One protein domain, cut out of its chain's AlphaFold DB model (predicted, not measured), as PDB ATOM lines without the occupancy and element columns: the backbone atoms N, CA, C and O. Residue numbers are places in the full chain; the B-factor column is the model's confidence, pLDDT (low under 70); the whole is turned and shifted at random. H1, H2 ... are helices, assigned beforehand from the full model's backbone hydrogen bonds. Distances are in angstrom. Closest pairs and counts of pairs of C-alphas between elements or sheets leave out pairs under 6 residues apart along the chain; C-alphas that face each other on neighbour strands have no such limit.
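What this domain is: This is residues 221 to 277 of the 502 residues of the protein "SLATT_fungal domain-containing protein" of Chaetomium globosum (strain ATCC 6205 / CBS 148.51 / DSM 1962 / NBRC 6347 / NRRL 1970) (UniProt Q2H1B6). Two long helices, H1 and then H2, lie side by side along nearly their whole length and run opposite ways, a helical hairpin closed at one end by the loop of residues 245 to 251. The outline is a rod, with the C-alphas spanning 40 by 18 by 7 A. The printed part has 57 residues with two named helices and no named strand; its class is all helix. The whole is loose, with a radius of gyration of the C-alphas of 13.3 A.

How they stand to each other: H1, residues 221 to 244, and H2, residues 252 to 276, touch, with 12 pairs of C-alphas within 8 A. Their closest C-alphas, those of Glu 228 and Ala 269, are 5.9 A apart. They run opposite ways at a shallow tilt of 7 degrees, with centres 11.0 A apart. In H1 and H2 every O i to N i+4 pair is within hydrogen-bond range.

Where its parts are: H1 begins at C-alpha 221 (6.369, 30.928, 44.955) and is 34.7 A long from first to last C-alpha. H2, 36.2 A long, ends at C-alpha 276 (5.505, 24.623, 47.784).

The domain as a whole: The C-alphas farthest apart, those of Arg 250 and Leu 277, are 40.7 A apart. The link from H1 to H2 is short, with 7 residues. The printed part has no cut. Its mean pLDDT is 90.4, and no printed residue is under 70.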
ATOM      1  N   ARG A 221       7.288  32.031  44.627       76.38
ATOM      2  CA  ARG A 221       6.369  30.928  44.955       76.38
ATOM      3  C   ARG A 221       5.005  31.422  45.423       76.38
ATOM      4  O   ARG A 221       3.990  30.973  44.908       76.38
ATOM      5  N   LEU A 222       4.979  32.414  46.314       81.25
ATOM      6  CA  LEU A 222       3.722  33.007  46.781       81.25
ATOM      7  C   LEU A 222       2.952  33.695  45.646       81.25
ATOM      8  O   LEU A 222       1.720  33.648  45.611       81.25
ATOM      9  N   TYR A 223       3.657  34.323  44.698       85.38
ATOM     10  CA  TYR A 223       3.020  34.869  43.497       85.38
ATOM     11  C   TYR A 223       2.449  33.768  42.604       85.38
ATOM     12  O   TYR A 223       1.348  33.937  42.074       85.38
ATOM     13  N   HIS A 224       3.157  32.648  42.461       85.88
ATOM     14  CA  HIS A 224       2.696  31.509  41.678       85.88
ATOM     15  C   HIS A 224       1.452  30.851  42.292       85.88
ATOM     16  O   HIS A 224       0.448  30.705  41.595       85.88
ATOM     17  N   ASP A 225       1.458  30.573  43.598       89.31
ATOM     18  CA  ASP A 225       0.311  29.985  44.304       89.31
ATOM     19  C   ASP A 225      -0.921  30.891  44.195       89.31
ATOM     20  O   ASP A 225      -2.023  30.453  43.852       89.31
ATOM     21  N   ARG A 226      -0.725  32.203  44.381       89.50
ATOM     22  CA  ARG A 226      -1.789  33.192  44.188       89.50
ATOM     23  C   ARG A 226      -2.316  33.205  42.752       89.50
ATOM     24  O   ARG A 226      -3.521  33.380  42.554       89.50
ATOM     25  N   ALA A 227      -1.443  33.058  41.757       91.56
ATOM     26  CA  ALA A 227      -1.846  33.005  40.358       91.56
ATOM     27  C   ALA A 227      -2.674  31.745  40.057       91.56
ATOM     28  O   ALA A 227      -3.688  31.857  39.370       91.56
ATOM     29  N   GLU A 228      -2.312  30.579  40.603       92.31
ATOM     30  CA  GLU A 228      -3.084  29.341  40.423       92.31
ATOM     31  C   GLU A 228      -4.492  29.450  41.016       92.31
ATOM     32  O   GLU A 228      -5.474  29.172  40.322       92.31
ATOM     33  N   PHE A 229      -4.631  29.950  42.249       94.19
ATOM     34  CA  PHE A 229      -5.958  30.169  42.838       94.19
ATOM     35  C   PHE A 229      -6.789  31.176  42.045       94.19
ATOM     36  O   PHE A 229      -7.986  30.961  41.845       94.19
ATOM     37  N   LYS A 230      -6.157  32.237  41.528       95.12
ATOM     38  CA  LYS A 230      -6.843  33.207  40.673       95.12
ATOM     39  C   LYS A 230      -7.360  32.569  39.382       95.12
ATOM     40  O   LYS A 230      -8.487  32.834  38.997       95.12
ATOM     41  N   ARG A 231      -6.604  31.657  38.759       94.75
ATOM     42  CA  ARG A 231      -7.084  30.916  37.577       94.75
ATOM     43  C   ARG A 231      -8.278  30.018  37.890       94.75
ATOM     44  O   ARG A 231      -9.151  29.856  37.039       94.75
ATOM     45  N   VAL A 232      -8.323  29.416  39.082       95.62
ATOM     46  CA  VAL A 232      -9.489  28.631  39.523       95.62
ATOM     47  C   VAL A 232     -10.701  29.543  39.711       95.62
ATOM     48  O   VAL A 232     -11.777  29.204  39.227       95.62
ATOM     49  N   GLN A 233     -10.519  30.705  40.341       95.69
ATOM     50  CA  GLN A 233     -11.576  31.700  40.515       95.69
ATOM     51  C   GLN A 233     -12.107  32.212  39.170       95.69
ATOM     52  O   GLN A 233     -13.304  32.105  38.920       95.69
ATOM     53  N   ASP A 234     -11.225  32.679  38.281       96.69
ATOM     54  CA  ASP A 234     -11.602  33.188  36.956       96.69
ATOM     55  C   ASP A 234     -12.374  32.117  36.158       96.69
ATOM     56  O   ASP A 234     -13.339  32.414  35.456       96.69
ATOM     57  N   TRP A 235     -11.990  30.840  36.292       96.19
ATOM     58  CA  TRP A 235     -12.703  29.728  35.663       96.19
ATOM     59  C   TRP A 235     -14.101  29.498  36.264       96.19
ATOM     60  O   TRP A 235     -15.036  29.208  35.514       96.19
ATOM     61  N   ILE A 236     -14.263  29.627  37.587       95.31
ATOM     62  CA  ILE A 236     -15.572  29.529  38.253       95.31
ATOM     63  C   ILE A 236     -16.478  30.674  37.792       95.31
ATOM     64  O   ILE A 236     -17.607  30.404  37.398       95.31
ATOM     65  N   GLU A 237     -15.976  31.911  37.760       95.00
ATOM     66  CA  GLU A 237     -16.730  33.095  37.321       95.00
ATOM     67  C   GLU A 237     -17.169  32.981  35.850       95.00
ATOM     68  O   GLU A 237     -18.323  33.240  35.508       95.00
ATOM     69  N   GLN A 238     -16.281  32.509  34.965       95.06
ATOM     70  CA  GLN A 238     -16.627  32.243  33.563       95.06
ATOM     71  C   GLN A 238     -17.682  31.139  33.431       95.06
ATOM     72  O   GLN A 238     -18.602  31.249  32.619       95.06
ATOM     73  N   THR A 239     -17.566  30.076  34.227       93.69
ATOM     74  CA  THR A 239     -18.522  28.961  34.218       93.69
ATOM     75  C   THR A 239     -19.883  29.406  34.747       93.69
ATOM     76  O   THR A 239     -20.906  29.071  34.153       93.69
ATOM     77  N   GLU A 240     -19.909  30.217  35.803       93.50
ATOM     78  CA  GLU A 240     -21.121  30.823  36.354       93.50
ATOM     79  C   GLU A 240     -21.828  31.698  35.314       93.50
ATOM     80  O   GLU A 240     -23.028  31.537  35.094       93.50
ATOM     81  N   ALA A 241     -21.084  32.552  34.603       91.94
ATOM     82  CA  ALA A 241     -21.633  33.365  33.521       91.94
ATOM     83  C   ALA A 241     -22.214  32.500  32.386       91.94
ATOM     84  O   ALA A 241     -23.311  32.771  31.896       91.94
ATOM     85  N   LEU A 242     -21.532  31.418  31.993       91.44
ATOM     86  CA  LEU A 242     -22.023  30.491  30.964       91.44
ATOM     87  C   LEU A 242     -23.282  29.725  31.403       91.44
ATOM     88  O   LEU A 242     -24.157  29.463  30.569       91.44
ATOM     89  N   LEU A 243     -23.393  29.397  32.695       90.44
ATOM     90  CA  LEU A 243     -24.586  28.785  33.288       90.44
ATOM     91  C   LEU A 243     -25.747  29.780  33.358       90.44
ATOM     92  O   LEU A 243     -26.870  29.415  33.013       90.44
ATOM     93  N   ALA A 244     -25.480  31.030  33.739       87.94
ATOM     94  CA  ALA A 244     -26.480  32.093  33.808       87.94
ATOM     95  C   ALA A 244     -27.063  32.432  32.424       87.94
ATOM     96  O   ALA A 244     -28.267  32.625  32.285       87.94
ATOM     97  N   VAL A 245     -26.230  32.427  31.375       88.50
ATOM     98  CA  VAL A 245     -26.691  32.591  29.982       88.50
ATOM     99  C   VAL A 245     -27.400  31.323  29.468       88.50
ATOM    100  O   VAL A 245     -28.129  31.361  28.476       88.50
ATOM    101  N   GLY A 246     -27.234  30.181  30.142       84.50
ATOM    102  CA  GLY A 246     -27.854  28.908  29.768       84.50
ATOM    103  C   GLY A 246     -27.241  28.263  28.520       84.50
ATOM    104  O   GLY A 246     -27.890  27.419  27.888       84.50
ATOM    105  N   VAL A 247     -26.011  28.662  28.161       86.19
ATOM    106  CA  VAL A 247     -25.221  28.047  27.076       86.19
ATOM    107  C   VAL A 247     -24.822  26.624  27.463       86.19
ATOM    108  O   VAL A 247     -24.837  25.727  26.623       86.19
ATOM    109  N   ILE A 248     -24.516  26.432  28.745       85.31
ATOM    110  CA  ILE A 248     -24.037  25.194  29.364       85.31
ATOM    111  C   ILE A 248     -24.965  24.847  30.540       85.31
ATOM    112  O   ILE A 248     -25.618  25.727  31.105       85.31
ATOM    113  N   GLY A 249     -25.046  23.571  30.913       81.38
ATOM    114  CA  GLY A 249     -25.802  23.127  32.088       81.38
ATOM    115  C   GLY A 249     -27.287  22.965  31.788       81.38
ATOM    116  O   GLY A 249     -28.141  23.404  32.564       81.38
ATOM    117  N   ARG A 250     -27.621  22.362  30.641       84.38
ATOM    118  CA  ARG A 250     -29.021  22.004  30.342       84.38
ATOM    119  C   ARG A 250     -29.486  20.845  31.212       84.38
ATOM    120  O   ARG A 250     -30.638  20.832  31.628       84.38
ATOM    121  N   ASP A 251     -28.565  19.945  31.541       88.31
ATOM    122  CA  ASP A 251     -28.830  18.763  32.347       88.31
ATOM    123  C   ASP A 251     -28.111  18.825  33.693       88.31
ATOM    124  O   ASP A 251     -26.947  19.215  33.795       88.31
ATOM    125  N   ARG A 252     -28.761  18.300  34.737       88.44
ATOM    126  CA  ARG A 252     -28.158  18.153  36.071       88.44
ATOM    127  C   ARG A 252     -26.857  17.337  36.054       88.44
ATOM    128  O   ARG A 252     -25.970  17.567  36.872       88.44
ATOM    129  N   LYS A 253     -26.725  16.393  35.113       90.69
ATOM    130  CA  LYS A 253     -25.503  15.592  34.916       90.69
ATOM    131  C   LYS A 253     -24.328  16.449  34.435       90.69
ATOM    132  O   LYS A 253     -23.213  16.265  34.910       90.69
ATOM    133  N   GLU A 254     -24.588  17.393  33.532       90.25
ATOM    134  CA  GLU A 254     -23.584  18.322  33.005       90.25
ATOM    135  C   GLU A 254     -23.101  19.273  34.106       90.25
ATOM    136  O   GLU A 254     -21.900  19.433  34.309       90.25
ATOM    137  N   VAL A 255     -24.031  19.808  34.905       92.19
ATOM    138  CA  VAL A 255     -23.703  20.623  36.087       92.19
ATOM    139  C   VAL A 255     -22.854  19.835  37.087       92.19
ATOM    140  O   VAL A 255     -21.857  20.349  37.589       92.19
ATOM    141  N   GLY A 256     -23.193  18.566  37.340       92.94
ATOM    142  CA  GLY A 256     -22.396  17.686  38.201       92.94
ATOM    143  C   GLY A 256     -20.953  17.506  37.712       92.94
ATOM    144  O   GLY A 256     -20.026  17.510  38.524       92.94
ATOM    145  N   LEU A 257     -20.743  17.423  36.395       94.62
ATOM    146  CA  LEU A 257     -19.407  17.345  35.797       94.62
ATOM    147  C   LEU A 257     -18.616  18.653  35.973       94.62
ATOM    148  O   LEU A 257     -17.411  18.619  36.232       94.62
ATOM    149  N   LEU A 258     -19.281  19.807  35.876       93.88
ATOM    150  CA  LEU A 258     -18.653  21.110  36.119       93.88
ATOM    151  C   LEU A 258     -18.227  21.263  37.574       93.88
ATOM    152  O   LEU A 258     -17.102  21.680  37.835       93.88
ATOM    153  N   VAL A 259     -19.074  20.847  38.518       94.69
ATOM    154  CA  VAL A 259     -18.725  20.809  39.944       94.69
ATOM    155  C   VAL A 259     -17.518  19.897  40.174       94.69
ATOM    156  O   VAL A 259     -16.550  20.306  40.812       94.69
ATOM    157  N   GLN A 260     -17.513  18.691  39.599       94.56
ATOM    158  CA  GLN A 260     -16.368  17.780  39.703       94.56
ATOM    159  C   GLN A 260     -15.086  18.401  39.126       94.56
ATOM    160  O   GLN A 260     -14.006  18.262  39.703       94.56
ATOM    161  N   THR A 261     -15.200  19.121  38.009       95.25
ATOM    162  CA  THR A 261     -14.080  19.828  37.376       95.25
ATOM    163  C   THR A 261     -13.574  20.976  38.253       95.25
ATOM    164  O   THR A 261     -12.360  21.138  38.388       95.25
ATOM    165  N   ALA A 262     -14.479  21.716  38.902       94.00
ATOM    166  CA  ALA A 262     -14.150  22.768  39.861       94.00
ATOM    167  C   ALA A 262     -13.333  22.207  41.031       94.00
ATOM    168  O   ALA A 262     -12.234  22.687  41.307       94.00
ATOM    169  N   PHE A 263     -13.813  21.123  41.651       95.31
ATOM    170  CA  PHE A 263     -13.109  20.453  42.745       95.31
ATOM    171  C   PHE A 263     -11.759  19.891  42.310       95.31
ATOM    172  O   PHE A 263     -10.776  20.022  43.036       95.31
ATOM    173  N   LYS A 264     -11.669  19.307  41.109       96.44
ATOM    174  CA  LYS A 264     -10.397  18.806  40.576       96.44
ATOM    175  C   LYS A 264      -9.376  19.933  40.396       96.44
ATOM    176  O   LYS A 264      -8.220  19.758  40.770       96.44
ATOM    177  N   LYS A 265      -9.794  21.081  39.852       94.38
ATOM    178  CA  LYS A 265      -8.938  22.268  39.684       94.38
ATOM    179  C   LYS A 265      -8.515  22.861  41.028       94.38
ATOM    180  O   LYS A 265      -7.342  23.169  41.205       94.38
ATOM    181  N   TYR A 266      -9.441  22.963  41.979       94.50
ATOM    182  CA  TYR A 266      -9.145  23.434  43.331       94.50
ATOM    183  C   TYR A 266      -8.154  22.515  44.056       94.50
ATOM    184  O   TYR A 266      -7.168  22.995  44.605       94.50
ATOM    185  N   ASN A 267      -8.361  21.196  43.999       95.38
ATOM    186  CA  ASN A 267      -7.455  20.227  44.613       95.38
ATOM    187  C   ASN A 267      -6.073  20.238  43.951       95.38
ATOM    188  O   ASN A 267      -5.075  20.097  44.647       95.38
ATOM    189  N   ALA A 268      -5.997  20.444  42.633       93.88
ATOM    190  CA  ALA A 268      -4.719  20.622  41.946       93.88
ATOM    191  C   ALA A 268      -3.981  21.875  42.449       93.88
ATOM    192  O   ALA A 268      -2.811  21.776  42.804       93.88
ATOM    193  N   ALA A 269      -4.670  23.018  42.566       93.12
ATOM    194  CA  ALA A 269      -4.088  24.244  43.117       93.12
ATOM    195  C   ALA A 269      -3.647  24.068  44.583       93.12
ATOM    196  O   ALA A 269      -2.554  24.485  44.957       93.12
ATOM    197  N   LYS A 270      -4.454  23.377  45.398       93.00
ATOM    198  CA  LYS A 270      -4.105  23.026  46.781       93.00
ATOM    199  C   LYS A 270      -2.873  22.132  46.870       93.00
ATOM    200  O   LYS A 270      -2.027  22.348  47.728       93.00
ATOM    201  N   HIS A 271      -2.743  21.158  45.978       89.00
ATOM    202  CA  HIS A 271      -1.584  20.273  45.990       89.00
ATOM    203  C   HIS A 271      -0.305  20.982  45.515       89.00
ATOM    204  O   HIS A 271       0.782  20.682  46.005       89.00
ATOM    205  N   CYS A 272      -0.425  21.969  44.618       84.94
ATOM    206  CA  CYS A 272       0.680  22.868  44.279       84.94
ATOM    207  C   CYS A 272       1.139  23.690  45.495       84.94
ATOM    208  O   CYS A 272       2.337  23.735  45.761       84.94
ATOM    209  N   GLU A 273       0.206  24.251  46.273       88.81
ATOM    210  CA  GLU A 273       0.509  24.967  47.525       88.81
ATOM    211  C   GLU A 273       1.228  24.049  48.535       88.81
ATOM    212  O   GLU A 273       2.285  24.398  49.056       88.81
ATOM    213  N   GLU A 274       0.720  22.832  48.761       85.38
ATOM    214  CA  GLU A 274       1.340  21.842  49.659       85.38
ATOM    215  C   GLU A 274       2.735  21.396  49.193       85.38
ATOM    216  O   GLU A 274       3.631  21.148  50.007       85.38
ATOM    217  N   SER A 275       2.939  21.293  47.879       81.25
ATOM    218  CA  SER A 275       4.253  21.010  47.299       81.25
ATOM    219  C   SER A 275       5.226  22.178  47.472       81.25
ATOM    220  O   SER A 275       6.437  21.951  47.470       81.25
ATOM    221  N   ASN A 276       4.718  23.404  47.620       75.25
ATOM    222  CA  ASN A 276       5.505  24.623  47.784       75.25
ATOM    223  C   ASN A 276       5.819  24.959  49.253       75.25
ATOM    224  O   ASN A 276       6.632  25.857  49.508       75.25
ATOM    225  N   LEU A 277       5.274  24.209  50.221       78.19
ATOM    226  CA  LEU A 277       5.587  24.386  51.638       78.19
ATOM    227  C   LEU A 277       7.054  24.022  51.948       78.19
ATOM    228  O   LEU A 277       7.524  22.945  51.567       78.19
TER     229      LEU A 277